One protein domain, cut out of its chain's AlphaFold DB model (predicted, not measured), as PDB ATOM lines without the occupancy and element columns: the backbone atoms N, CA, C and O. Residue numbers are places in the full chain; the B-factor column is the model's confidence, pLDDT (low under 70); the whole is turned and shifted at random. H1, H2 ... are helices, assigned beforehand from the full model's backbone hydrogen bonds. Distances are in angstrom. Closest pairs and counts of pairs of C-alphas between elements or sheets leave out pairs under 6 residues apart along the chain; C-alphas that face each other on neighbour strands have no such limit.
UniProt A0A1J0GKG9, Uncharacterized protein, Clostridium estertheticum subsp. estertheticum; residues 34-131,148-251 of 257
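This is residues 34 to 131 and 148 to 251 of the 257 residues of an uncharacterized protein of Clostridium estertheticum subsp. estertheticum (UniProt A0A1J0GKG9). The longest helix, H3, crosses one side of a helical body in which H4 runs in the middle with H2, H5 and H7 roughly along it, and residues 115 to 131 stick out as a free arm. H1 packs on part of H5, and short H6 sits at one end of H4. The 202 printed residues hold seven named helices, H1 to H7 in chain order, and no named strand: all helix. The whole is only just compact, close to loose, with a radius of gyration of the C-alphas of 19.7 A and spans of 64 by 49 by 29 A.

Find H3, residues 88 to 128, which runs 58.8 A from C-alpha 88 at (28.166, -1.077, 210.234) to C-alpha 128 at (-15.929, 20.290, 177.707). Look next for H4, residues 149 to 170, 31.5 A; H5, 175 to 198, 34.4 A; and H7, 221 to 251, 44.3 A, ending at (23.500, -4.249, 217.922). The shorter helices are H1, 34 to 47, H2, 61 to 74, and H6, 211 to 216.

Start at H4, the hub, which touches five helices. Its closest C-alphas to H7, Ala 168 and Gly 243, are 4.5 A apart, at a shallow tilt of 16 degrees, the same way. H4 and H5 form a hairpin, touching at Ile 169 and Arg 178, 6.1 A. H2 touches H4 at Asn 71 and Thr 170, 5.3 A. H6 touches H4 at Leu 212 and Gly 151, 4.3 A. H3 touches H2 with residues 95 to 107 alone, closest at Ile 103 and Phe 62, 5.6 A, at a steep tilt of 48 degrees. H1 touches H5 at Ile 46 and Phe 194, 6.3 A. Every O i to N i+4 pair is within hydrogen-bond range in H1, H2, H4, H5 and H6, against 36 of 37 in H3 and 26 of 27 in H7.

Residues 132 to 147 are not printed, and C-alphas 131 and 148 are 37.3 A apart across the cut. The links H1 to H2, H2 to H3 and H5 to H6 are long. In this predicted model, pLDDT is under 70 at residues 48 to 60, 77, 204 to 206 and 249 to 251.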
ATOM      1  N   LEU A  34      -3.069  13.428 212.003       74.69
ATOM      2  CA  LEU A  34      -3.091  14.754 212.622       74.69
ATOM      3  C   LEU A  34      -1.710  15.424 212.580       74.69
ATOM      4  O   LEU A  34      -1.615  16.617 212.306       74.69
ATOM      5  N   GLY A  35      -0.631  14.655 212.760       73.94
ATOM      6  CA  GLY A  35       0.737  15.146 212.579       73.94
ATOM      7  C   GLY A  35       1.041  15.550 211.133       73.94
ATOM      8  O   GLY A  35       1.623  16.607 210.903       73.94
ATOM      9  N   ALA A  36       0.616  14.748 210.153       72.19
ATOM     10  CA  ALA A  36       0.757  15.081 208.736       72.19
ATOM     11  C   ALA A  36      -0.053  16.332 208.364       72.19
ATOM     12  O   ALA A  36       0.470  17.219 207.696       72.19
ATOM     13  N   PHE A  37      -1.289  16.437 208.858       75.31
ATOM     14  CA  PHE A  37      -2.144  17.606 208.665       75.31
ATOM     15  C   PHE A  37      -1.540  18.873 209.283       75.31
ATOM     16  O   PHE A  37      -1.474  19.905 208.621       75.31
ATOM     17  N   ALA A  38      -1.026  18.795 210.513       78.81
ATOM     18  CA  ALA A  38      -0.371  19.924 211.171       78.81
ATOM     19  C   ALA A  38       0.887  20.383 210.417       78.81
ATOM     20  O   ALA A  38       1.090  21.580 210.232       78.81
ATOM     21  N   MET A  39       1.712  19.448 209.931       77.38
ATOM     22  CA  MET A  39       2.871  19.789 209.098       77.38
ATOM     23  C   MET A  39       2.451  20.424 207.773       77.38
ATOM     24  O   MET A  39       3.066  21.400 207.354       77.38
ATOM     25  N   PHE A  40       1.411  19.903 207.122       77.25
ATOM     26  CA  PHE A  40       0.872  20.491 205.898       77.25
ATOM     27  C   PHE A  40       0.397  21.929 206.134       77.25
ATOM     28  O   PHE A  40       0.811  22.837 205.419       77.25
ATOM     29  N   LEU A  41      -0.385  22.157 207.192       78.75
ATOM     30  CA  LEU A  41      -0.899  23.477 207.547       78.75
ATOM     31  C   LEU A  41       0.233  24.456 207.887       78.75
ATOM     32  O   LEU A  41       0.215  25.586 207.410       78.75
ATOM     33  N   MET A  42       1.256  24.026 208.633       80.62
ATOM     34  CA  MET A  42       2.428  24.864 208.922       80.62
ATOM     35  C   MET A  42       3.235  25.211 207.668       80.62
ATOM     36  O   MET A  42       3.669  26.353 207.525       80.62
ATOM     37  N   ASN A  43       3.408  24.267 206.738       79.38
ATOM     38  CA  ASN A  43       4.052  24.564 205.458       79.38
ATOM     39  C   ASN A  43       3.244  25.581 204.653       79.38
ATOM     40  O   ASN A  43       3.823  26.534 204.140       79.38
ATOM     41  N   MET A  44       1.919  25.433 204.602       75.62
ATOM     42  CA  MET A  44       1.053  26.408 203.936       75.62
ATOM     43  C   MET A  44       1.160  27.791 204.598       75.62
ATOM     44  O   MET A  44       1.399  28.794 203.934       75.62
ATOM     45  N   LEU A  45       1.088  27.867 205.928       80.75
ATOM     46  CA  LEU A  45       1.196  29.142 206.644       80.75
ATOM     47  C   LEU A  45       2.531  29.858 206.411       80.75
ATOM     48  O   LEU A  45       2.561  31.088 206.350       80.75
ATOM     49  N   ILE A  46       3.639  29.124 206.300       79.62
ATOM     50  CA  ILE A  46       4.972  29.722 206.152       79.62
ATOM     51  C   ILE A  46       5.286  30.026 204.683       79.62
ATOM     52  O   ILE A  46       5.776  31.118 204.400       79.62
ATOM     53  N   PHE A  47       4.956  29.135 203.750       75.50
ATOM     54  CA  PHE A  47       5.445  29.214 202.369       75.50
ATOM     55  C   PHE A  47       4.393  29.612 201.326       75.50
ATOM     56  O   PHE A  47       4.773  29.938 200.208       75.50
ATOM     57  N   THR A  48       3.096  29.650 201.651       68.00
ATOM     58  CA  THR A  48       2.074  30.108 200.692       68.00
ATOM     59  C   THR A  48       2.095  31.638 200.534       68.00
ATOM     60  O   THR A  48       2.080  32.375 201.523       68.00
ATOM     61  N   GLY A  49       2.109  32.097 199.277       59.06
ATOM     62  CA  GLY A  49       2.074  33.496 198.824       59.06
ATOM     63  C   GLY A  49       1.275  33.636 197.517       59.06
ATOM     64  O   GLY A  49       0.870  32.633 196.941       59.06
ATOM     65  N   ASN A  50       1.025  34.860 197.049       48.00
ATOM     66  CA  ASN A  50       0.332  35.127 195.780       48.00
ATOM     67  C   ASN A  50       1.163  34.680 194.559       48.00
ATOM     68  O   ASN A  50       0.586  34.341 193.529       48.00
ATOM     69  N   THR A  51       2.491  34.652 194.676       48.75
ATOM     70  CA  THR A  51       3.417  34.102 193.668       48.75
ATOM     71  C   THR A  51       3.717  32.625 193.886       48.75
ATOM     72  O   THR A  51       4.691  32.144 193.319       48.75
ATOM     73  N   SER A  52       2.915  31.898 194.687       44.94
ATOM     74  CA  SER A  52       3.160  30.483 194.973       44.94
ATOM     75  C   SER A  52       3.149  29.677 193.680       44.94
ATOM     76  O   SER A  52       2.114  29.178 193.226       44.94
ATOM     77  N   SER A  53       4.321  29.539 193.084       45.88
ATOM     78  CA  SER A  53       4.563  28.545 192.076       45.88
ATOM     79  C   SER A  53       4.419  27.204 192.786       45.88
ATOM     80  O   SER A  53       4.702  27.053 193.977       45.88
ATOM     81  N   SER A  54       3.971  26.186 192.065       41.66
ATOM     82  CA  SER A  54       3.890  24.809 192.566       41.66
ATOM     83  C   SER A  54       5.226  24.276 193.138       41.66
ATOM     84  O   SER A  54       5.246  23.251 193.826       41.66
ATOM     85  N   ASN A  55       6.328  25.006 192.930       46.56
ATOM     86  CA  ASN A  55       7.661  24.740 193.458       46.56
ATOM     87  C   ASN A  55       7.898  25.242 194.901       46.56
ATOM     88  O   ASN A  55       8.862  24.802 195.523       46.56
ATOM     89  N   ASP A  56       7.042  26.103 195.466       51.22
ATOM     90  CA  ASP A  56       7.326  26.762 196.757       51.22
ATOM     91  C   ASP A  56       6.869  25.951 197.985       51.22
ATOM     92  O   ASP A  56       7.463  26.040 199.060       51.22
ATOM     93  N   VAL A  57       5.846  25.101 197.831       50.56
ATOM     94  CA  VAL A  57       5.273  24.271 198.920       50.56
ATOM     95  C   VAL A  57       5.878  22.855 198.954       50.56
ATOM     96  O   VAL A  57       5.805  22.144 199.959       50.56
ATOM     97  N   THR A  58       6.531  22.431 197.873       55.72
ATOM     98  CA  THR A  58       7.097  21.085 197.700       55.72
ATOM     99  C   THR A  58       8.430  20.773 198.419       55.72
ATOM    100  O   THR A  58       8.654  19.585 198.684       55.72
ATOM    101  N   PRO A  59       9.313  21.719 198.821       62.62
ATOM    102  CA  PRO A  59      10.681  21.352 199.199       62.62
ATOM    103  C   PRO A  59      10.815  20.680 200.577       62.62
ATOM    104  O   PRO A  59      11.685  19.827 200.738       62.62
ATOM    105  N   ILE A  60       9.964  20.985 201.566       67.75
ATOM    106  CA  ILE A  60      10.078  20.395 202.922       67.75
ATOM    107  C   ILE A  60       9.330  19.059 203.047       67.75
ATOM    108  O   ILE A  60       9.717  18.196 203.843       67.75
ATOM    109  N   LEU A  61       8.300  18.830 202.228       76.31
ATOM    110  CA  LEU A  61       7.492  17.612 202.296       76.31
ATOM    111  C   LEU A  61       8.308  16.355 201.938       76.31
ATOM    112  O   LEU A  61       8.218  15.338 202.632       76.31
ATOM    113  N   PHE A  62       9.138  16.410 200.890       81.31
ATOM    114  CA  PHE A  62       9.905  15.244 200.425       81.31
ATOM    115  C   PHE A  62      10.955  14.744 201.425       81.31
ATOM    116  O   PHE A  62      10.999  13.530 201.658       81.31
ATOM    117  N   PRO A  63      11.756  15.610 202.075       84.81
ATOM    118  CA  PRO A  63      12.622  15.206 203.181       84.81
ATOM    119  C   PRO A  63      11.869  14.476 204.292       84.81
ATOM    120  O   PRO A  63      12.297  13.405 204.721       84.81
ATOM    121  N   VAL A  64      10.720  15.006 204.722       84.00
ATOM    122  CA  VAL A  64       9.918  14.412 205.803       84.00
ATOM    123  C   VAL A  64       9.403  13.028 205.413       84.00
ATOM    124  O   VAL A  64       9.545  12.079 206.189       84.00
ATOM    125  N   ILE A  65       8.861  12.881 204.200       82.81
ATOM    126  CA  ILE A  65       8.408  11.583 203.678       82.81
ATOM    127  C   ILE A  65       9.584  10.601 203.603       82.81
ATOM    128  O   ILE A  65       9.463   9.464 204.054       82.81
ATOM    129  N   SER A  66      10.745  11.044 203.118       87.94
ATOM    130  CA  SER A  66      11.949  10.209 203.002       87.94
ATOM    131  C   SER A  66      12.431   9.703 204.364       87.94
ATOM    132  O   SER A  66      12.688   8.510 204.534       87.94
ATOM    133  N   ILE A  67      12.480  10.577 205.373       89.81
ATOM    134  CA  ILE A  67      12.824  10.209 206.756       89.81
ATOM    135  C   ILE A  67      11.800   9.225 207.325       89.81
ATOM    136  O   ILE A  67      12.171   8.249 207.983       89.81
ATOM    137  N   TRP A  68      10.510   9.440 207.060       86.75
ATOM    138  CA  TRP A  68       9.453   8.529 207.490       86.75
ATOM    139  C   TRP A  68       9.596   7.140 206.853       86.75
ATOM    140  O   TRP A  68       9.493   6.134 207.560       86.75
ATOM    141  N   MET A  69       9.911   7.066 205.556       85.31
ATOM    142  CA  MET A  69      10.175   5.805 204.854       85.31
ATOM    143  C   MET A  69      11.395   5.080 205.435       85.31
ATOM    144  O   MET A  69      11.317   3.881 205.709       85.31
ATOM    145  N   ILE A  70      12.485   5.799 205.719       88.62
ATOM    146  CA  ILE A  70      13.679   5.234 206.371       88.62
ATOM    147  C   ILE A  70      13.350   4.713 207.768       88.62
ATOM    148  O   ILE A  70      13.730   3.596 208.121       88.62
ATOM    149  N   ASN A  71      12.603   5.479 208.563       88.25
ATOM    150  CA  ASN A  71      12.142   5.036 209.874       88.25
ATOM    151  C   ASN A  71      11.315   3.746 209.761       88.25
ATOM    152  O   ASN A  71      11.507   2.829 210.552       88.25
ATOM    153  N   ARG A  72      10.426   3.623 208.770       82.56
ATOM    154  CA  ARG A  72       9.681   2.374 208.559       82.56
ATOM    155  C   ARG A  72      10.593   1.217 208.164       82.56
ATOM    156  O   ARG A  72      10.428   0.137 208.712       82.56
ATOM    157  N   MET A  73      11.572   1.436 207.294       85.44
ATOM    158  CA  MET A  73      12.543   0.414 206.886       85.44
ATOM    159  C   MET A  73      13.377  -0.106 208.073       85.44
ATOM    160  O   MET A  73      13.517  -1.312 208.254       85.44
ATOM    161  N   LEU A  74      13.881   0.785 208.937       85.06
ATOM    162  CA  LEU A  74      14.735   0.425 210.084       85.06
ATOM    163  C   LEU A  74      14.004  -0.276 211.241       85.06
ATOM    164  O   LEU A  74      14.657  -0.834 212.130       85.06
ATOM    165  N   TYR A  75      12.673  -0.200 211.275       81.88
ATOM    166  CA  TYR A  75      11.827  -0.830 212.297       81.88
ATOM    167  C   TYR A  75      10.775  -1.769 211.700       81.88
ATOM    168  O   TYR A  75       9.879  -2.195 212.420       81.88
ATOM    169  N   SER A  76      10.902  -2.101 210.415       75.19
ATOM    170  CA  SER A  76      10.134  -3.155 209.761       75.19
ATOM    171  C   SER A  76      10.536  -4.518 210.320       75.19
ATOM    172  O   SER A  76      11.681  -4.695 210.757       75.19
ATOM    173  N   ASP A  77       9.615  -5.473 210.241       68.69
ATOM    174  CA  ASP A  77       9.882  -6.892 210.489       68.69
ATOM    175  C   ASP A  77      10.719  -7.507 209.346       68.69
ATOM    176  O   ASP A  77      11.455  -8.467 209.548       68.69
ATOM    177  N   GLN A  78      10.677  -6.909 208.148       70.56
ATOM    178  CA  GLN A  78      11.386  -7.366 206.946       70.56
ATOM    179  C   GLN A  78      12.641  -6.521 206.661       70.56
ATOM    180  O   GLN A  78      12.679  -5.729 205.719       70.56
ATOM    181  N   ARG A  79      13.696  -6.669 207.473       74.88
ATOM    182  CA  ARG A  79      14.972  -5.949 207.279       74.88
ATOM    183  C   ARG A  79      15.928  -6.711 206.372       74.88
ATOM    184  O   ARG A  79      16.958  -7.210 206.820       74.88
ATOM    185  N   LEU A  80      15.607  -6.774 205.081       73.88
ATOM    186  CA  LEU A  80      16.431  -7.502 204.109       73.88
ATOM    187  C   LEU A  80      17.883  -6.994 204.099       73.88
ATOM    188  O   LEU A  80      18.796  -7.783 203.903       73.88
ATOM    189  N   PHE A  81      18.121  -5.709 204.380       79.56
ATOM    190  CA  PHE A  81      19.473  -5.134 204.444       79.56
ATOM    191  C   PHE A  81      20.341  -5.609 205.609       79.56
ATOM    192  O   PHE A  81      21.563  -5.501 205.511       79.56
ATOM    193  N   GLU A  82      19.754  -6.156 206.675       78.12
ATOM    194  CA  GLU A  82      20.514  -6.733 207.790       78.12
ATOM    195  C   GLU A  82      20.973  -8.176 207.494       78.12
ATOM    196  O   GLU A  82      21.834  -8.688 208.205       78.12
ATOM    197  N   THR A  83      20.467  -8.827 206.433       76.94
ATOM    198  CA  THR A  83      20.863 -10.207 206.075       76.94
ATOM    199  C   THR A  83      22.215 -10.279 205.367       76.94
ATOM    200  O   THR A  83      22.867 -11.322 205.371       76.94
ATOM    201  N   VAL A  84      22.668  -9.172 204.773       80.06
ATOM    202  CA  VAL A  84      23.947  -9.111 204.060       80.06
ATOM    203  C   VAL A  84      25.057  -8.713 205.040       80.06
ATOM    204  O   VAL A  84      24.960  -7.652 205.662       80.06
ATOM    205  N   PRO A  85      26.153  -9.490 205.163       78.56
ATOM    206  CA  PRO A  85      27.239  -9.185 206.090       78.56
ATOM    207  C   PRO A  85      28.097  -8.026 205.563       78.56
ATOM    208  O   PRO A  85      29.134  -8.213 204.927       78.56
ATOM    209  N   VAL A  86      27.654  -6.796 205.820       84.38
ATOM    210  CA  VAL A  86      28.387  -5.559 205.518       84.38
ATOM    211  C   VAL A  86      28.832  -4.853 206.794       84.38
ATOM    212  O   VAL A  86      28.275  -5.042 207.876       84.38
ATOM    213  N   SER A  87      29.844  -3.989 206.685       85.62
ATOM    214  CA  SER A  87      30.292  -3.213 207.840       85.62
ATOM    215  C   SER A  87      29.199  -2.246 208.320       85.62
ATOM    216  O   SER A  87      28.431  -1.676 207.537       85.62
ATOM    217  N   ARG A  88      29.145  -2.003 209.634       83.69
ATOM    218  CA  ARG A  88      28.166  -1.077 210.234       83.69
ATOM    219  C   ARG A  88      28.316   0.346 209.688       83.69
ATOM    220  O   ARG A  88      27.320   0.998 209.395       83.69
ATOM    221  N   LYS A  89      29.564   0.794 209.482       87.56
ATOM    222  CA  LYS A  89      29.884   2.083 208.845       87.56
ATOM    223  C   LYS A  89      29.272   2.174 207.445       87.56
ATOM    224  O   LYS A  89      28.655   3.179 207.112       87.56
ATOM    225  N   TYR A  90      29.398   1.101 206.661       87.56
ATOM    226  CA  TYR A  90      28.835   1.026 205.317       87.56
ATOM    227  C   TYR A  90      27.306   1.086 205.327       87.56
ATOM    228  O   TYR A  90      26.722   1.780 204.501       87.56
ATOM    229  N   THR A  91      26.652   0.425 206.286       87.00
ATOM    230  CA  THR A  91      25.186   0.478 206.406       87.00
ATOM    231  C   THR A  91      24.703   1.895 206.704       87.00
ATOM    232  O   THR A  91      23.850   2.410 205.991       87.00
ATOM    233  N   VAL A  92      25.292   2.556 207.708       89.00
ATOM    234  CA  VAL A  92      24.907   3.923 208.104       89.00
ATOM    235  C   VAL A  92      25.104   4.901 206.949       89.00
ATOM    236  O   VAL A  92      24.177   5.636 206.621       89.00
ATOM    237  N   LEU A  93      26.260   4.855 206.275       90.31
ATOM    238  CA  LEU A  93      26.525   5.678 205.091       90.31
ATOM    239  C   LEU A  93      25.443   5.488 204.017       90.31
ATOM    240  O   LEU A  93      24.935   6.461 203.469       90.31
ATOM    241  N   ASN A  94      25.069   4.238 203.735       90.94
ATOM    242  CA  ASN A  94      24.059   3.945 202.724       90.94
ATOM    243  C   ASN A  94      22.649   4.377 203.138       90.94
ATOM    244  O   ASN A  94      21.877   4.736 202.258       90.94
ATOM    245  N   VAL A  95      22.315   4.395 204.430       91.44
ATOM    246  CA  VAL A  95      21.030   4.929 204.918       91.44
ATOM    247  C   VAL A  95      20.960   6.451 204.743       91.44
ATOM    248  O   VAL A  95      19.943   6.959 204.275       91.44
ATOM    249  N   PHE A  96      22.040   7.182 205.043       91.69
ATOM    250  CA  PHE A  96      22.108   8.619 204.740       91.69
ATOM    251  C   PHE A  96      22.022   8.870 203.231       91.69
ATOM    252  O   PHE A  96      21.242   9.709 202.793       91.69
ATOM    253  N   LEU A  97      22.744   8.100 202.416       91.75
ATOM    254  CA  LEU A  97      22.674   8.229 200.960       91.75
ATOM    255  C   LEU A  97      21.277   7.904 200.404       91.75
ATOM    256  O   LEU A  97      20.798   8.597 199.508       91.75
ATOM    257  N   LEU A  98      20.601   6.900 200.969       91.62
ATOM    258  CA  LEU A  98      19.243   6.524 200.581       91.62
ATOM    259  C   LEU A  98      18.266   7.683 200.778       91.62
ATOM    260  O   LEU A  98      17.393   7.878 199.940       91.62
ATOM    261  N   SER A  99      18.414   8.469 201.848       90.88
ATOM    262  CA  SER A  99      17.538   9.621 202.099       90.88
ATOM    263  C   SER A  99      17.582  10.647 200.967       90.88
ATOM    264  O   SER A  99      16.541  11.137 200.544       90.88
ATOM    265  N   ILE A 100      18.773  10.897 200.419       89.94
ATOM    266  CA  ILE A 100      18.980  11.801 199.287       89.94
ATOM    267  C   ILE A 100      18.376  11.186 198.021       89.94
ATOM    268  O   ILE A 100      17.611  11.845 197.322       89.94
ATOM    269  N   ILE A 101      18.665   9.907 197.752       89.00
ATOM    270  CA  ILE A 101      18.122   9.181 196.592       89.00
ATOM    271  C   ILE A 101      16.587   9.193 196.604       89.00
ATOM    272  O   ILE A 101      15.970   9.420 195.565       89.00
ATOM    273  N   LEU A 102      15.959   8.998 197.767       88.38
ATOM    274  CA  LEU A 102      14.502   8.993 197.893       88.38
ATOM    275  C   LEU A 102      13.872  10.339 197.567       88.38
ATOM    276  O   LEU A 102      12.834  10.361 196.913       88.38
ATOM    277  N   ILE A 103      14.504  11.448 197.948       86.69
ATOM    278  CA  ILE A 103      14.013  12.785 197.595       86.69
ATOM    279  C   ILE A 103      14.007  12.971 196.080       86.69
ATOM    280  O   ILE A 103      13.007  13.432 195.540       86.69
ATOM    281  N   PHE A 104      15.072  12.558 195.384       84.88
ATOM    282  CA  PHE A 104      15.112  12.618 193.920       84.88
ATOM    283  C   PHE A 104      14.028  11.746 193.276       84.88
ATOM    284  O   PHE A 104      13.350  12.200 192.358       84.88
ATOM    285  N   ILE A 105      13.824  10.521 193.774       85.56
ATOM    286  CA  ILE A 105      12.765   9.629 193.277       85.56
ATOM    287  C   ILE A 105      11.382  10.260 193.487       85.56
ATOM    288  O   ILE A 105      10.582  10.283 192.554       85.56
ATOM    289  N   LEU A 106      11.104  10.792 194.682       84.56
ATOM    290  CA  LEU A 106       9.831  11.445 195.005       84.56
ATOM    291  C   LEU A 106       9.597  12.687 194.144       84.56
ATOM    292  O   LEU A 106       8.505  12.855 193.611       84.56
ATOM    293  N   TYR A 107      10.624  13.519 193.963       81.81
ATOM    294  CA  TYR A 107      10.558  14.709 193.120       81.81
ATOM    295  C   TYR A 107      10.210  14.355 191.670       81.81
ATOM    296  O   TYR A 107       9.277  14.924 191.102       81.81
ATOM    297  N   ILE A 108      10.910  13.380 191.080       82.00
ATOM    298  CA  ILE A 108      10.641  12.914 189.713       82.00
ATOM    299  C   ILE A 108       9.228  12.330 189.615       82.00
ATOM    300  O   ILE A 108       8.486  12.681 188.700       82.00
ATOM    301  N   ALA A 109       8.827  11.483 190.568       81.88
ATOM    302  CA  ALA A 109       7.504  10.865 190.575       81.88
ATOM    303  C   ALA A 109       6.383  11.912 190.630       81.88
ATOM    304  O   ALA A 109       5.455  11.857 189.827       81.88
ATOM    305  N   VAL A 110       6.486  12.896 191.529       80.19
ATOM    306  CA  VAL A 110       5.493  13.974 191.646       80.19
ATOM    307  C   VAL A 110       5.497  14.873 190.416       80.19
ATOM    308  O   VAL A 110       4.428  15.267 189.966       80.19
ATOM    309  N   SER A 111       6.659  15.148 189.826       75.06
ATOM    310  CA  SER A 111       6.751  15.970 188.612       75.06
ATOM    311  C   SER A 111       6.078  15.290 187.412       75.06
ATOM    312  O   SER A 111       5.320  15.924 186.678       75.06
ATOM    313  N   ILE A 112       6.303  13.984 187.227       78.50
ATOM    314  CA  ILE A 112       5.691  13.200 186.140       78.50
ATOM    315  C   ILE A 112       4.183  13.047 186.364       78.50
ATOM    316  O   ILE A 112       3.395  13.332 185.469       78.50
ATOM    317  N   VAL A 113       3.763  12.627 187.560       79.88
ATOM    318  CA  VAL A 113       2.336  12.434 187.871       79.88
ATOM    319  C   VAL A 113       1.586  13.766 187.853       79.88
ATOM    320  O   VAL A 113       0.485  13.837 187.318       79.88
ATOM    321  N   GLY A 114       2.188  14.829 188.387       73.12
ATOM    322  CA  GLY A 114       1.611  16.170 188.396       73.12
ATOM    323  C   GLY A 114       1.431  16.733 186.989       73.12
ATOM    324  O   GLY A 114       0.343  17.197 186.662       73.12
ATOM    325  N   SER A 115       2.451  16.635 186.131       71.38
ATOM    326  CA  SER A 115       2.346  17.080 184.731       71.38
ATOM    327  C   SER A 115       1.324  16.264 183.939       71.38
ATOM    328  O   SER A 115       0.520  16.846 183.212       71.38
ATOM    329  N   ALA A 116       1.277  14.943 184.133       77.06
ATOM    330  CA  ALA A 116       0.257  14.092 183.528       77.06
ATOM    331  C   ALA A 116      -1.156  14.475 183.996       77.06
ATOM    332  O   ALA A 116      -2.059  14.595 183.174       77.06
ATOM    333  N   PHE A 117      -1.349  14.721 185.296       79.31
ATOM    334  CA  PHE A 117      -2.638  15.134 185.850       79.31
ATOM    335  C   PHE A 117      -3.093  16.490 185.299       79.31
ATOM    336  O   PHE A 117      -4.234  16.612 184.860       79.31
ATOM    337  N   VAL A 118      -2.202  17.487 185.264       76.06
ATOM    338  CA  VAL A 118      -2.489  18.799 184.663       76.06
ATOM    339  C   VAL A 118      -2.826  18.646 183.180       76.06
ATOM    340  O   VAL A 118      -3.802  19.232 182.726       76.06
ATOM    341  N   GLY A 119      -2.085  17.817 182.439       72.19
ATOM    342  CA  GLY A 119      -2.362  17.530 181.030       72.19
ATOM    343  C   GLY A 119      -3.730  16.879 180.805       72.19
ATOM    344  O   GLY A 119      -4.465  17.299 179.916       72.19
ATOM    345  N   ILE A 120      -4.110  15.905 181.640       84.00
ATOM    346  CA  ILE A 120      -5.437  15.269 181.597       84.00
ATOM    347  C   ILE A 120      -6.533  16.280 181.936       84.00
ATOM    348  O   ILE A 120      -7.546  16.327 181.245       84.00
ATOM    349  N   LEU A 121      -6.333  17.108 182.968       82.44
ATOM    350  CA  LEU A 121      -7.285  18.146 183.363       82.44
ATOM    351  C   LEU A 121      -7.492  19.159 182.232       82.44
ATOM    352  O   LEU A 121      -8.632  19.455 181.884       82.44
ATOM    353  N   PHE A 122      -6.409  19.648 181.624       79.38
ATOM    354  CA  PHE A 122      -6.471  20.537 180.463       79.38
ATOM    355  C   PHE A 122      -7.162  19.869 179.276       79.38
ATOM    356  O   PHE A 122      -8.030  20.483 178.666       79.38
ATOM    357  N   GLY A 123      -6.829  18.611 178.973       80.00
ATOM    358  CA  GLY A 123      -7.483  17.849 177.910       80.00
ATOM    359  C   GLY A 123      -8.986  17.698 178.148       80.00
ATOM    360  O   GLY A 123      -9.780  17.919 177.238       80.00
ATOM    361  N   PHE A 124      -9.392  17.399 179.382       85.94
ATOM    362  CA  PHE A 124     -10.800  17.312 179.767       85.94
ATOM    363  C   PHE A 124     -11.513  18.665 179.654       85.94
ATOM    364  O   PHE A 124     -12.574  18.751 179.042       85.94
ATOM    365  N   LEU A 125     -10.919  19.736 180.188       81.62
ATOM    366  CA  LEU A 125     -11.474  21.089 180.098       81.62
ATOM    367  C   LEU A 125     -11.602  21.554 178.644       81.62
ATOM    368  O   LEU A 125     -12.606  22.169 178.296       81.62
ATOM    369  N   TYR A 126     -10.633  21.228 177.789       81.69
ATOM    370  CA  TYR A 126     -10.675  21.539 176.362       81.69
ATOM    371  C   TYR A 126     -11.820  20.817 175.642       81.69
ATOM    372  O   TYR A 126     -12.506  21.422 174.824       81.69
ATOM    373  N   LEU A 127     -12.075  19.545 175.976       85.00
ATOM    374  CA  LEU A 127     -13.201  18.788 175.419       85.00
ATOM    375  C   LEU A 127     -14.563  19.336 175.872       85.00
ATOM    376  O   LEU A 127     -15.509  19.338 175.091       85.00
ATOM    377  N   VAL A 128     -14.669  19.792 177.125       85.62
ATOM    378  CA  VAL A 128     -15.929  20.290 177.707       85.62
ATOM    379  C   VAL A 128     -16.208  21.747 177.326       85.62
ATOM    380  O   VAL A 128     -17.366  22.126 177.162       85.62
ATOM    381  N   TYR A 129     -15.171  22.573 177.172       80.12
ATOM    382  CA  TYR A 129     -15.311  24.004 176.908       80.12
ATOM    383  C   TYR A 129     -14.244  24.525 175.925       80.12
ATOM    384  O   TYR A 129     -13.383  25.329 176.295       80.12
ATOM    385  N   PRO A 130     -14.297  24.111 174.644       71.12
ATOM    386  CA  PRO A 130     -13.272  24.455 173.655       71.12
ATOM    387  C   PRO A 130     -13.205  25.961 173.352       71.12
ATOM    388  O   PRO A 130     -12.148  26.474 172.996       71.12
ATOM    389  N   GLN A 131     -14.311  26.692 173.536       72.50
ATOM    390  CA  GLN A 131     -14.411  28.130 173.255       72.50
ATOM    391  C   GLN A 131     -13.761  29.023 174.329       72.50
ATOM    392  O   GLN A 131     -13.496  30.191 174.061       72.50
ATOM    393  N   THR A 148      15.519  35.518 193.821       75.06
ATOM    394  CA  THR A 148      15.207  34.668 194.985       75.06
ATOM    395  C   THR A 148      16.347  33.724 195.375       75.06
ATOM    396  O   THR A 148      16.182  32.871 196.246       75.06
ATOM    397  N   THR A 149      17.541  33.872 194.785       79.00
ATOM    398  CA  THR A 149      18.691  32.981 195.020       79.00
ATOM    399  C   THR A 149      19.025  32.827 196.503       79.00
ATOM    400  O   THR A 149      19.288  31.715 196.956       79.00
ATOM    401  N   LYS A 150      18.974  33.912 197.288       82.88
ATOM    402  CA  LYS A 150      19.230  33.854 198.737       82.88
ATOM    403  C   LYS A 150      18.183  33.007 199.466       82.88
ATOM    404  O   LYS A 150      18.553  32.176 200.293       82.88
ATOM    405  N   GLY A 151      16.901  33.182 199.140       81.69
ATOM    406  CA  GLY A 151      15.805  32.356 199.659       81.69
ATOM    407  C   GLY A 151      15.964  30.880 199.287       81.69
ATOM    408  O   GLY A 151      15.850  30.010 200.149       81.69
ATOM    409  N   ASN A 152      16.333  30.596 198.037       82.50
ATOM    410  CA  ASN A 152      16.566  29.231 197.556       82.50
ATOM    411  C   ASN A 152      17.750  28.562 198.269       82.50
ATOM    412  O   ASN A 152      17.657  27.401 198.668       82.50
ATOM    413  N   MET A 153      18.845  29.295 198.492       84.88
ATOM    414  CA  MET A 153      19.987  28.806 199.274       84.88
ATOM    415  C   MET A 153      19.600  28.518 200.728       84.88
ATOM    416  O   MET A 153      19.987  27.481 201.264       84.88
ATOM    417  N   LEU A 154      18.805  29.391 201.357       88.81
ATOM    418  CA  LEU A 154      18.302  29.161 202.713       88.81
ATOM    419  C   LEU A 154      17.474  27.871 202.775       88.81
ATOM    420  O   LEU A 154      17.701  27.036 203.650       88.81
ATOM    421  N   MET A 155      16.549  27.693 201.830       85.62
ATOM    422  CA  MET A 155      15.707  26.500 201.748       85.62
ATOM    423  C   MET A 155      16.540  25.228 201.556       85.62
ATOM    424  O   MET A 155      16.288  24.223 202.218       85.62
ATOM    425  N   LEU A 156      17.576  25.279 200.712       87.06
ATOM    426  CA  LEU A 156      18.504  24.165 200.524       87.06
ATOM    427  C   LEU A 156      19.209  23.790 201.836       87.06
ATOM    428  O   LEU A 156      19.274  22.610 202.178       87.06
ATOM    429  N   TYR A 157      19.697  24.770 202.601       90.44
ATOM    430  CA  TYR A 157      20.327  24.506 203.897       90.44
ATOM    431  C   TYR A 157      19.352  23.897 204.907       90.44
ATOM    432  O   TYR A 157      19.687  22.914 205.570       90.44
ATOM    433  N   ILE A 158      18.124  24.417 204.983       89.88
ATOM    434  CA  ILE A 158      17.064  23.852 205.831       89.88
ATOM    435  C   ILE A 158      16.784  22.400 205.436       89.88
ATOM    436  O   ILE A 158      16.725  21.528 206.302       89.88
ATOM    437  N   LEU A 159      16.666  22.115 204.138       89.31
ATOM    438  CA  LEU A 159      16.435  20.771 203.615       89.31
ATOM    439  C   LEU A 159      17.552  19.807 204.034       89.31
ATOM    440  O   LEU A 159      17.269  18.711 204.522       89.31
ATOM    441  N   VAL A 160      18.816  20.224 203.914       91.25
ATOM    442  CA  VAL A 160      19.970  19.424 204.354       91.25
ATOM    443  C   VAL A 160      19.915  19.165 205.863       91.25
ATOM    444  O   VAL A 160      20.080  18.019 206.286       91.25
ATOM    445  N   ILE A 161      19.614  20.184 206.677       93.12
ATOM    446  CA  ILE A 161      19.456  20.036 208.134       93.12
ATOM    447  C   ILE A 161      18.356  19.017 208.462       93.12
ATOM    448  O   ILE A 161      18.587  18.109 209.265       93.12
ATOM    449  N   VAL A 162      17.185  19.129 207.825       91.75
ATOM    450  CA  VAL A 162      16.045  18.223 208.033       91.75
ATOM    451  C   VAL A 162      16.436  16.782 207.727       91.75
ATOM    452  O   VAL A 162      16.182  15.904 208.551       91.75
ATOM    453  N   ILE A 163      17.097  16.536 206.595       92.88
ATOM    454  CA  ILE A 163      17.544  15.194 206.205       92.88
ATOM    455  C   ILE A 163      18.524  14.623 207.224       92.88
ATOM    456  O   ILE A 163      18.302  13.529 207.743       92.88
ATOM    457  N   PHE A 164      19.612  15.338 207.511       94.56
ATOM    458  CA  PHE A 164      20.695  14.789 208.322       94.56
ATOM    459  C   PHE A 164      20.254  14.552 209.766       94.56
ATOM    460  O   PHE A 164      20.435  13.448 210.290       94.56
ATOM    461  N   ALA A 165      19.613  15.546 210.384       94.44
ATOM    462  CA  ALA A 165      19.096  15.410 211.741       94.44
ATOM    463  C   ALA A 165      17.972  14.367 211.800       94.44
ATOM    464  O   ALA A 165      17.963  13.505 212.681       94.44
ATOM    465  N   GLY A 166      17.058  14.382 210.828       92.50
ATOM    466  CA  GLY A 166      15.950  13.438 210.747       92.50
ATOM    467  C   GLY A 166      16.413  11.989 210.639       92.50
ATOM    468  O   GLY A 166      15.966  11.144 211.417       92.50
ATOM    469  N   VAL A 167      17.357  11.699 209.738       93.62
ATOM    470  CA  VAL A 167      17.966  10.367 209.606       93.62
ATOM    471  C   VAL A 167      18.698   9.976 210.891       93.62
ATOM    472  O   VAL A 167      18.519   8.853 211.359       93.62
ATOM    473  N   ALA A 168      19.445  10.879 211.531       93.88
ATOM    474  CA  ALA A 168      20.092  10.586 212.813       93.88
ATOM    475  C   ALA A 168      19.080  10.188 213.907       93.88
ATOM    476  O   ALA A 168      19.289   9.192 214.606       93.88
ATOM    477  N   ILE A 169      17.945  10.894 214.004       92.69
ATOM    478  CA  ILE A 169      16.851  10.576 214.939       92.69
ATOM    479  C   ILE A 169      16.271   9.178 214.660       92.69
ATOM    480  O   ILE A 169      15.922   8.465 215.607       92.69
ATOM    481  N   THR A 170      16.218   8.720 213.399       92.25
ATOM    482  CA  THR A 170      15.725   7.360 213.083       92.25
ATOM    483  C   THR A 170      16.527   6.255 213.781       92.25
ATOM    484  O   THR A 170      15.962   5.227 214.169       92.25
ATOM    485  N   PHE A 171      17.821   6.466 214.037       91.50
ATOM    486  CA  PHE A 171      18.670   5.474 214.698       91.50
ATOM    487  C   PHE A 171      18.396   5.317 216.205       91.50
ATOM    488  O   PHE A 171      18.888   4.366 216.815       91.50
ATOM    489  N   ILE A 172      17.570   6.175 216.819       89.69
ATOM    490  CA  ILE A 172      17.178   6.056 218.233       89.69
ATOM    491  C   ILE A 172      16.294   4.819 218.448       89.69
ATOM    492  O   ILE A 172      15.148   4.765 217.993       89.69
ATOM    493  N   LYS A 173      16.806   3.846 219.219       86.00
ATOM    494  CA  LYS A 173      16.146   2.555 219.501       86.00
ATOM    495  C   LYS A 173      14.781   2.715 220.182       86.00
ATOM    496  O   LYS A 173      13.820   2.061 219.782       86.00
ATOM    497  N   ASN A 174      14.686   3.574 221.199       86.75
ATOM    498  CA  ASN A 174      13.458   3.770 221.971       86.75
ATOM    499  C   ASN A 174      12.410   4.545 221.146       86.75
ATOM    500  O   ASN A 174      12.621   5.711 220.816       86.75
ATOM    501  N   LYS A 175      11.263   3.910 220.848       85.06
ATOM    502  CA  LYS A 175      10.165   4.497 220.051       85.06
ATOM    503  C   LYS A 175       9.636   5.801 220.660       85.06
ATOM    504  O   LYS A 175       9.415   6.749 219.912       85.06
ATOM    505  N   LYS A 176       9.461   5.870 221.986       84.81
ATOM    506  CA  LYS A 176       8.947   7.073 222.667       84.81
ATOM    507  C   LYS A 176       9.927   8.232 222.515       84.81
ATOM    508  O   LYS A 176       9.522   9.286 222.044       84.81
ATOM    509  N   LEU A 177      11.209   7.989 222.814       88.38
ATOM    510  CA  LEU A 177      12.267   8.996 222.683       88.38
ATOM    511  C   LEU A 177      12.403   9.483 221.234       88.38
ATOM    512  O   LEU A 177      12.474  10.679 220.985       88.38
ATOM    513  N   ARG A 178      12.365   8.559 220.269       89.75
ATOM    514  CA  ARG A 178      12.428   8.882 218.841       89.75
ATOM    515  C   ARG A 178      11.276   9.785 218.397       89.75
ATOM    516  O   ARG A 178      11.508  10.780 217.721       89.75
ATOM    517  N   LEU A 179      10.043   9.457 218.789       85.75
ATOM    518  CA  LEU A 179       8.863  10.267 218.469       85.75
ATOM    519  C   LEU A 179       8.929  11.653 219.120       85.75
ATOM    520  O   LEU A 179       8.637  12.642 218.454       85.75
ATOM    521  N   THR A 180       9.358  11.745 220.383       87.56
ATOM    522  CA  THR A 180       9.540  13.042 221.053       87.56
ATOM    523  C   THR A 180      10.654  13.865 220.414       87.56
ATOM    524  O   THR A 180      10.503  15.074 220.290       87.56
ATOM    525  N   SER A 181      11.736  13.235 219.946       90.69
ATOM    526  CA  SER A 181      12.801  13.921 219.208       90.69
ATOM    527  C   SER A 181      12.316  14.444 217.858       90.69
ATOM    528  O   SER A 181      12.632  15.578 217.519       90.69
ATOM    529  N   PHE A 182      11.505  13.679 217.114       89.69
ATOM    530  CA  PHE A 182      10.879  14.179 215.883       89.69
ATOM    531  C   PHE A 182       9.944  15.358 216.149       89.69
ATOM    532  O   PHE A 182      10.013  16.357 215.437       89.69
ATOM    533  N   ALA A 183       9.099  15.263 217.179       87.00
ATOM    534  CA  ALA A 183       8.194  16.346 217.552       87.00
ATOM    535  C   ALA A 183       8.965  17.603 217.977       87.00
ATOM    536  O   ALA A 183       8.684  18.683 217.473       87.00
ATOM    537  N   GLY A 184       9.976  17.464 218.840       88.38
ATOM    538  CA  GLY A 184      10.824  18.578 219.267       88.38
ATOM    539  C   GLY A 184      11.573  19.219 218.101       88.38
ATOM    540  O   GLY A 184      11.570  20.439 217.972       88.38
ATOM    541  N   PHE A 185      12.139  18.406 217.204       90.88
ATOM    542  CA  PHE A 185      12.806  18.895 215.998       90.88
ATOM    543  C   PHE A 185      11.850  19.684 215.091       90.88
ATOM    544  O   PHE A 185      12.199  20.770 214.636       90.88
ATOM    545  N   ALA A 186      10.628  19.186 214.882       87.81
ATOM    546  CA  ALA A 186       9.614  19.882 214.093       87.81
ATOM    547  C   ALA A 186       9.147  21.187 214.761       87.81
ATOM    548  O   ALA A 186       9.068  22.209 214.089       87.81
ATOM    549  N   ILE A 187       8.872  21.177 216.071       87.94
ATOM    550  CA  ILE A 187       8.420  22.363 216.817       87.94
ATOM    551  C   ILE A 187       9.484  23.463 216.777       87.94
ATOM    552  O   ILE A 187       9.164  24.604 216.456       87.94
ATOM    553  N   ILE A 188      10.746  23.124 217.056       89.75
ATOM    554  CA  ILE A 188      11.852  24.088 217.023       89.75
ATOM    555  C   ILE A 188      12.069  24.592 215.592       89.75
ATOM    556  O   ILE A 188      12.170  25.796 215.380       89.75
ATOM    557  N   GLY A 189      12.091  23.689 214.605       88.88
ATOM    558  CA  GLY A 189      12.298  24.041 213.199       88.88
ATOM    559  C   GLY A 189      11.219  24.980 212.659       88.88
ATOM    560  O   GLY A 189      11.530  26.085 212.220       88.88
ATOM    561  N   TYR A 190       9.945  24.583 212.735       86.69
ATOM    562  CA  TYR A 190       8.836  25.426 212.276       86.69
ATOM    563  C   TYR A 190       8.689  26.698 213.113       86.69
ATOM    564  O   TYR A 190       8.387  27.745 212.549       86.69
ATOM    565  N   GLY A 191       8.944  26.645 214.424       86.81
ATOM    566  CA  GLY A 191       8.913  27.823 215.293       86.81
ATOM    567  C   GLY A 191       9.941  28.879 214.886       86.81
ATOM    568  O   GLY A 191       9.596  30.053 214.766       86.81
ATOM    569  N   LEU A 192      11.180  28.465 214.595       90.12
ATOM    570  CA  LEU A 192      12.229  29.367 214.105       90.12
ATOM    571  C   LEU A 192      11.891  29.951 212.730       90.12
ATOM    572  O   LEU A 192      12.089  31.144 212.513       90.12
ATOM    573  N   LEU A 193      11.353  29.142 211.811       89.38
ATOM    574  CA  LEU A 193      10.945  29.615 210.482       89.38
ATOM    575  C   LEU A 193       9.772  30.593 210.550       89.38
ATOM    576  O   LEU A 193       9.754  31.585 209.824       89.38
ATOM    577  N   PHE A 194       8.815  30.338 211.439       87.94
ATOM    578  CA  PHE A 194       7.693  31.233 211.680       87.94
ATOM    579  C   PHE A 194       8.160  32.563 212.277       87.94
ATOM    580  O   PHE A 194       7.789  33.620 211.773       87.94
ATOM    581  N   PHE A 195       9.033  32.524 213.290       89.38
ATOM    582  CA  PHE A 195       9.627  33.733 213.863       89.38
ATOM    583  C   PHE A 195      10.413  34.527 212.815       89.38
ATOM    584  O   PHE A 195      10.240  35.738 212.707       89.38
ATOM    585  N   LEU A 196      11.210  33.845 211.986       89.25
ATOM    586  CA  LEU A 196      11.918  34.484 210.883       89.25
ATOM    587  C   LEU A 196      10.931  35.180 209.938       89.25
ATOM    588  O   LEU A 196      11.119  36.360 209.657       89.25
ATOM    589  N   LYS A 197       9.856  34.499 209.518       87.19
ATOM    590  CA  LYS A 197       8.818  35.072 208.645       87.19
ATOM    591  C   LYS A 197       8.193  36.342 209.231       87.19
ATOM    592  O   LYS A 197       7.984  37.291 208.488       87.19
ATOM    593  N   LEU A 198       7.946  36.401 210.542       87.50
ATOM    594  CA  LEU A 198       7.408  37.605 211.199       87.50
ATOM    595  C   LEU A 198       8.355  38.813 211.135       87.50
ATOM    596  O   LEU A 198       7.896  39.949 211.172       87.50
ATOM    597  N   THR A 199       9.665  38.577 211.047       87.56
ATOM    598  CA  THR A 199      10.690  39.636 210.982       87.56
ATOM    599  C   THR A 199      11.062  40.051 209.558       87.56
ATOM    600  O   THR A 199      11.893  40.941 209.369       87.56
ATOM    601  N   MET A 200      10.492  39.394 208.547       88.44
ATOM    602  CA  MET A 200      10.818  39.665 207.154       88.44
ATOM    603  C   MET A 200      10.114  40.932 206.636       88.44
ATOM    604  O   MET A 200       8.971  41.203 207.009       88.44
ATOM    605  N   PRO A 201      10.760  41.691 205.733       86.50
ATOM    606  CA  PRO A 201      10.136  42.839 205.086       86.50
ATOM    607  C   PRO A 201       9.017  42.418 204.123       86.50
ATOM    608  O   PRO A 201       9.027  41.329 203.544       86.50
ATOM    609  N   ILE A 202       8.060  43.319 203.912       84.19
ATOM    610  CA  ILE A 202       7.000  43.148 202.915       84.19
ATOM    611  C   ILE A 202       7.631  43.150 201.515       84.19
ATOM    612  O   ILE A 202       8.472  44.002 201.221       84.19
ATOM    613  N   SER A 203       7.248  42.194 200.661       76.44
ATOM    614  CA  SER A 203       7.721  42.150 199.274       76.44
ATOM    615  C   SER A 203       7.221  43.390 198.519       76.44
ATOM    616  O   SER A 203       6.024  43.699 198.582       76.44
ATOM    617  N   PRO A 204       8.099  44.098 197.785       69.12
ATOM    618  CA  PRO A 204       7.715  45.273 197.008       69.12
ATOM    619  C   PRO A 204       6.798  44.926 195.828       69.12
ATOM    620  O   PRO A 204       6.142  45.819 195.303       69.12
ATOM    621  N   ILE A 205       6.744  43.652 195.417       69.50
ATOM    622  CA  ILE A 205       5.925  43.189 194.289       69.50
ATOM    623  C   ILE A 205       4.538  42.769 194.762       69.50
ATOM    624  O   ILE A 205       3.532  43.204 194.209       69.50
ATOM    625  N   THR A 206       4.467  41.921 195.787       67.31
ATOM    626  CA  THR A 206       3.196  41.307 196.194       67.31
ATOM    627  C   THR A 206       2.477  42.057 197.304       67.31
ATOM    628  O   THR A 206       1.324  41.741 197.609       67.31
ATOM    629  N   GLY A 207       3.131  43.045 197.928       70.75
ATOM    630  CA  GLY A 207       2.574  43.798 199.055       70.75
ATOM    631  C   GLY A 207       2.312  42.930 200.293       70.75
ATOM    632  O   GLY A 207       1.647  43.366 201.230       70.75
ATOM    633  N   LYS A 208       2.825  41.693 200.304       79.75
ATOM    634  CA  LYS A 208       2.695  40.707 201.380       79.75
ATOM    635  C   LYS A 208       4.071  40.155 201.747       79.75
ATOM    636  O   LYS A 208       5.054  40.358 201.038       79.75
ATOM    637  N   VAL A 209       4.152  39.461 202.879       80.69
ATOM    638  CA  VAL A 209       5.370  38.746 203.280       80.69
ATOM    639  C   VAL A 209       5.384  37.372 202.613       80.69
ATOM    640  O   VAL A 209       4.698  36.446 203.060       80.69
ATOM    641  N   GLU A 210       6.176  37.241 201.554       81.19
ATOM    642  CA  GLU A 210       6.396  35.991 200.826       81.19
ATOM    643  C   GLU A 210       7.787  35.461 201.139       81.19
ATOM    644  O   GLU A 210       8.782  36.125 200.881       81.19
ATOM    645  N   PHE A 211       7.876  34.264 201.722       83.06
ATOM    646  CA  PHE A 211       9.080  33.827 202.435       83.06
ATOM    647  C   PHE A 211      10.376  33.930 201.609       83.06
ATOM    648  O   PHE A 211      11.367  34.477 202.089       83.06
ATOM    649  N   LEU A 212      10.386  33.428 200.369       84.25
ATOM    650  CA  LEU A 212      11.596  33.399 199.537       84.25
ATOM    651  C   LEU A 212      11.990  34.789 199.018       84.25
ATOM    652  O   LEU A 212      13.172  35.149 199.051       84.25
ATOM    653  N   GLU A 213      11.015  35.580 198.569       79.44
ATOM    654  CA  GLU A 213      11.237  36.946 198.090       79.44
ATOM    655  C   GLU A 213      11.636  37.873 199.238       79.44
ATOM    656  O   GLU A 213      12.697  38.498 199.199       79.44
ATOM    657  N   SER A 214      10.824  37.894 200.297       84.19
ATOM    658  CA  SER A 214      11.014  38.723 201.483       84.19
ATOM    659  C   SER A 214      12.332  38.420 202.196       84.19
ATOM    660  O   SER A 214      13.003  39.343 202.655       84.19
ATOM    661  N   PHE A 215      12.772  37.157 202.238       87.06
ATOM    662  CA  PHE A 215      14.108  36.836 202.745       87.06
ATOM    663  C   PHE A 215      15.215  37.389 201.844       87.06
ATOM    664  O   PHE A 215      16.230  37.879 202.333       87.06
ATOM    665  N   SER A 216      15.041  37.341 200.523       85.69
ATOM    666  CA  SER A 216      16.088  37.740 199.574       85.69
ATOM    667  C   SER A 216      16.378  39.246 199.590       85.69
ATOM    668  O   SER A 216      17.524  39.653 199.355       85.69
ATOM    669  N   ILE A 217      15.376  40.055 199.940       86.12
ATOM    670  CA  ILE A 217      15.482  41.516 200.092       86.12
ATOM    671  C   ILE A 217      15.842  41.963 201.522       86.12
ATOM    672  O   ILE A 217      16.088  43.146 201.748       86.12
ATOM    673  N   MET A 218      15.889  41.051 202.500       88.19
ATOM    674  CA  MET A 218      16.171  41.397 203.895       88.19
ATOM    675  C   MET A 218      17.617  41.926 204.059       88.19
ATOM    676  O   MET A 218      18.557  41.263 203.603       88.19
ATOM    677  N   PRO A 219      17.843  43.059 204.764       87.00
ATOM    678  CA  PRO A 219      19.179  43.656 204.910       87.00
ATOM    679  C   PRO A 219      20.224  42.701 205.504       87.00
ATOM    680  O   PRO A 219      21.373  42.668 205.068       87.00
ATOM    681  N   HIS A 220      19.812  41.867 206.462       88.81
ATOM    682  CA  HIS A 220      20.682  40.913 207.159       88.81
ATOM    683  C   HIS A 220      20.650  39.491 206.570       88.81
ATOM    684  O   HIS A 220      21.212  38.571 207.167       88.81
ATOM    685  N   ALA A 221      20.037  39.282 205.395       87.38
ATOM    686  CA  ALA A 221      19.888  37.955 204.784       87.38
ATOM    687  C   ALA A 221      21.224  37.221 204.601       87.38
ATOM    688  O   ALA A 221      21.319  36.024 204.857       87.38
ATOM    689  N   GLY A 222      22.273  37.940 204.180       88.06
ATOM    690  CA  GLY A 222      23.605  37.361 203.971       88.06
ATOM    691  C   GLY A 222      24.232  36.848 205.268       88.06
ATOM    692  O   GLY A 222      24.772  35.744 205.304       88.06
ATOM    693  N   THR A 223      24.097  37.610 206.352       92.12
ATOM    694  CA  THR A 223      24.578  37.220 207.681       92.12
ATOM    695  C   THR A 223      23.821  36.003 208.212       92.12
ATOM    696  O   THR A 223      24.438  35.068 208.719       92.12
ATOM    697  N   ILE A 224      22.494  35.967 208.038       92.06
ATOM    698  CA  ILE A 224      21.668  34.809 208.413       92.06
ATOM    699  C   ILE A 224      22.091  33.574 207.611       92.06
ATOM    700  O   ILE A 224      22.318  32.518 208.198       92.06
ATOM    701  N   LEU A 225      22.264  33.702 206.290       92.50
ATOM    702  CA  LEU A 225      22.733  32.610 205.432       92.50
ATOM    703  C   LEU A 225      24.088  32.064 205.876       92.50
ATOM    704  O   LEU A 225      24.261  30.849 205.900       92.50
ATOM    705  N   LEU A 226      25.030  32.933 206.251       93.56
ATOM    706  CA  LEU A 226      26.341  32.514 206.743       93.56
ATOM    707  C   LEU A 226      26.214  31.668 208.019       93.56
ATOM    708  O   LEU A 226      26.780  30.576 208.091       93.56
ATOM    709  N   PHE A 227      25.439  32.132 209.003       93.62
ATOM    710  CA  PHE A 227      25.219  31.382 210.243       93.62
ATOM    711  C   PHE A 227      24.514  30.049 209.994       93.62
ATOM    712  O   PHE A 227      24.921  29.023 210.543       93.62
ATOM    713  N   VAL A 228      23.497  30.038 209.130       93.88
ATOM    714  CA  VAL A 228      22.775  28.815 208.765       93.88
ATOM    715  C   VAL A 228      23.683  27.847 208.001       93.88
ATOM    716  O   VAL A 228      23.633  26.646 208.264       93.88
ATOM    717  N   ALA A 229      24.562  28.325 207.120       92.94
ATOM    718  CA  ALA A 229      25.525  27.487 206.407       92.94
ATOM    719  C   ALA A 229      26.523  26.822 207.369       92.94
ATOM    720  O   ALA A 229      26.718  25.605 207.313       92.94
ATOM    721  N   ILE A 230      27.095  27.587 208.308       94.62
ATOM    722  CA  ILE A 230      27.992  27.054 209.348       94.62
ATOM    723  C   ILE A 230      27.258  26.010 210.198       94.62
ATOM    724  O   ILE A 230      27.761  24.900 210.389       94.62
ATOM    725  N   ALA A 231      26.041  26.323 210.652       94.38
ATOM    726  CA  ALA A 231      25.213  25.389 211.410       94.38
ATOM    727  C   ALA A 231      24.917  24.112 210.608       94.38
ATOM    728  O   ALA A 231      25.011  23.015 211.153       94.38
ATOM    729  N   THR A 232      24.637  24.228 209.309       94.94
ATOM    730  CA  THR A 232      24.366  23.088 208.421       94.94
ATOM    731  C   THR A 232      25.558  22.141 208.343       94.94
ATOM    732  O   THR A 232      25.381  20.928 208.465       94.94
ATOM    733  N   ILE A 233      26.777  22.668 208.198       94.81
ATOM    734  CA  ILE A 233      28.004  21.857 208.165       94.81
ATOM    735  C   ILE A 233      28.182  21.112 209.494       94.81
ATOM    736  O   ILE A 233      28.367  19.891 209.502       94.81
ATOM    737  N   ILE A 234      28.065  21.825 210.619       96.00
ATOM    738  CA  ILE A 234      28.216  21.249 211.963       96.00
ATOM    739  C   ILE A 234      27.165  20.160 212.205       96.00
ATOM    740  O   ILE A 234      27.508  19.049 212.622       96.00
ATOM    741  N   ILE A 235      25.894  20.445 211.911       94.50
ATOM    742  CA  ILE A 235      24.777  19.506 212.077       94.50
ATOM    743  C   ILE A 235      24.974  18.277 211.191       94.50
ATOM    744  O   ILE A 235      24.754  17.159 211.653       94.50
ATOM    745  N   SER A 236      25.429  18.442 209.949       94.31
ATOM    746  CA  SER A 236      25.631  17.318 209.028       94.31
ATOM    747  C   SER A 236      26.697  16.350 209.547       94.31
ATOM    748  O   SER A 236      26.452  15.145 209.644       94.31
ATOM    749  N   ILE A 237      27.857  16.870 209.966       93.56
ATOM    750  CA  ILE A 237      28.959  16.053 210.501       93.56
ATOM    751  C   ILE A 237      28.536  15.363 211.804       93.56
ATOM    752  O   ILE A 237      28.683  14.146 211.951       93.56
ATOM    753  N   THR A 238      27.973  16.121 212.748       94.50
ATOM    754  CA  THR A 238      27.543  15.583 214.049       94.50
ATOM    755  C   THR A 238      26.433  14.543 213.903       94.50
ATOM    756  O   THR A 238      26.493  13.505 214.562       94.50
ATOM    757  N   SER A 239      25.482  14.742 212.988       94.56
ATOM    758  CA  SER A 239      24.395  13.793 212.711       94.56
ATOM    759  C   SER A 239      24.910  12.439 212.227       94.56
ATOM    760  O   SER A 239      24.438  11.403 212.697       94.56
ATOM    761  N   VAL A 240      25.916  12.417 211.345       92.25
ATOM    762  CA  VAL A 240      26.528  11.162 210.873       92.25
ATOM    763  C   VAL A 240      27.247  10.439 212.014       92.25
ATOM    764  O   VAL A 240      27.079   9.228 212.183       92.25
ATOM    765  N   LEU A 241      28.008  11.169 212.836       92.25
ATOM    766  CA  LEU A 241      28.729  10.599 213.981       92.25
ATOM    767  C   LEU A 241      27.773  10.033 215.042       92.25
ATOM    768  O   LEU A 241      27.973   8.915 215.527       92.25
ATOM    769  N   ILE A 242      26.723  10.782 215.387       92.31
ATOM    770  CA  ILE A 242      25.690  10.362 216.342       92.31
ATOM    771  C   ILE A 242      24.913   9.170 215.781       92.31
ATOM    772  O   ILE A 242      24.773   8.162 216.473       92.31
ATOM    773  N   GLY A 243      24.478   9.234 214.520       89.12
ATOM    774  CA  GLY A 243      23.778   8.141 213.847       89.12
ATOM    775  C   GLY A 243      24.590   6.846 213.855       89.12
ATOM    776  O   GLY A 243      24.067   5.788 214.203       89.12
ATOM    777  N   TYR A 244      25.897   6.930 213.587       91.19
ATOM    778  CA  TYR A 244      26.796   5.781 213.684       91.19
ATOM    779  C   TYR A 244      26.880   5.211 215.106       91.19
ATOM    780  O   TYR A 244      26.723   4.000 215.284       91.19
ATOM    781  N   LYS A 245      27.085   6.057 216.125       89.75
ATOM    782  CA  LYS A 245      27.137   5.614 217.531       89.75
ATOM    783  C   LYS A 245      25.837   4.930 217.960       89.75
ATOM    784  O   LYS A 245      25.885   3.850 218.550       89.75
ATOM    785  N   LEU A 246      24.688   5.515 217.621       88.12
ATOM    786  CA  LEU A 246      23.369   4.962 217.938       88.12
ATOM    787  C   LEU A 246      23.126   3.620 217.232       88.12
ATOM    788  O   LEU A 246      22.634   2.677 217.854       88.12
ATOM    789  N   TYR A 247      23.530   3.495 215.965       84.50
ATOM    790  CA  TYR A 247      23.402   2.249 215.208       84.50
ATOM    791  C   TYR A 247      24.284   1.124 215.773       84.50
ATOM    792  O   TYR A 247      23.823  -0.004 215.948       84.50
ATOM    793  N   VAL A 248      25.541   1.420 216.120       82.62
ATOM    794  CA  VAL A 248      26.462   0.451 216.745       82.62
ATOM    795  C   VAL A 248      25.944   0.006 218.114       82.62
ATOM    796  O   VAL A 248      25.926  -1.197 218.389       82.62
ATOM    797  N   GLY A 249      25.479   0.945 218.943       68.62
ATOM    798  CA  GLY A 249      24.909   0.650 220.261       68.62
ATOM    799  C   GLY A 249      23.667  -0.245 220.197       68.62
ATOM    800  O   GLY A 249      23.463  -1.080 221.078       68.62
ATOM    801  N   LYS A 250      22.871  -0.154 219.121       63.12
ATOM    802  CA  LYS A 250      21.671  -0.986 218.905       63.12
ATOM    803  C   LYS A 250      21.992  -2.484 218.804       63.12
ATOM    804  O   LYS A 250      21.209  -3.291 219.297       63.12
ATOM    805  N   SER A 251      23.131  -2.851 218.208       53.59
ATOM    806  CA  SER A 251      23.500  -4.249 217.922       53.59
ATOM    807  C   SER A 251      24.205  -4.966 219.081       53.59
ATOM    808  O   SER A 251      24.163  -6.189 219.150       53.59
TER     809      SER A 251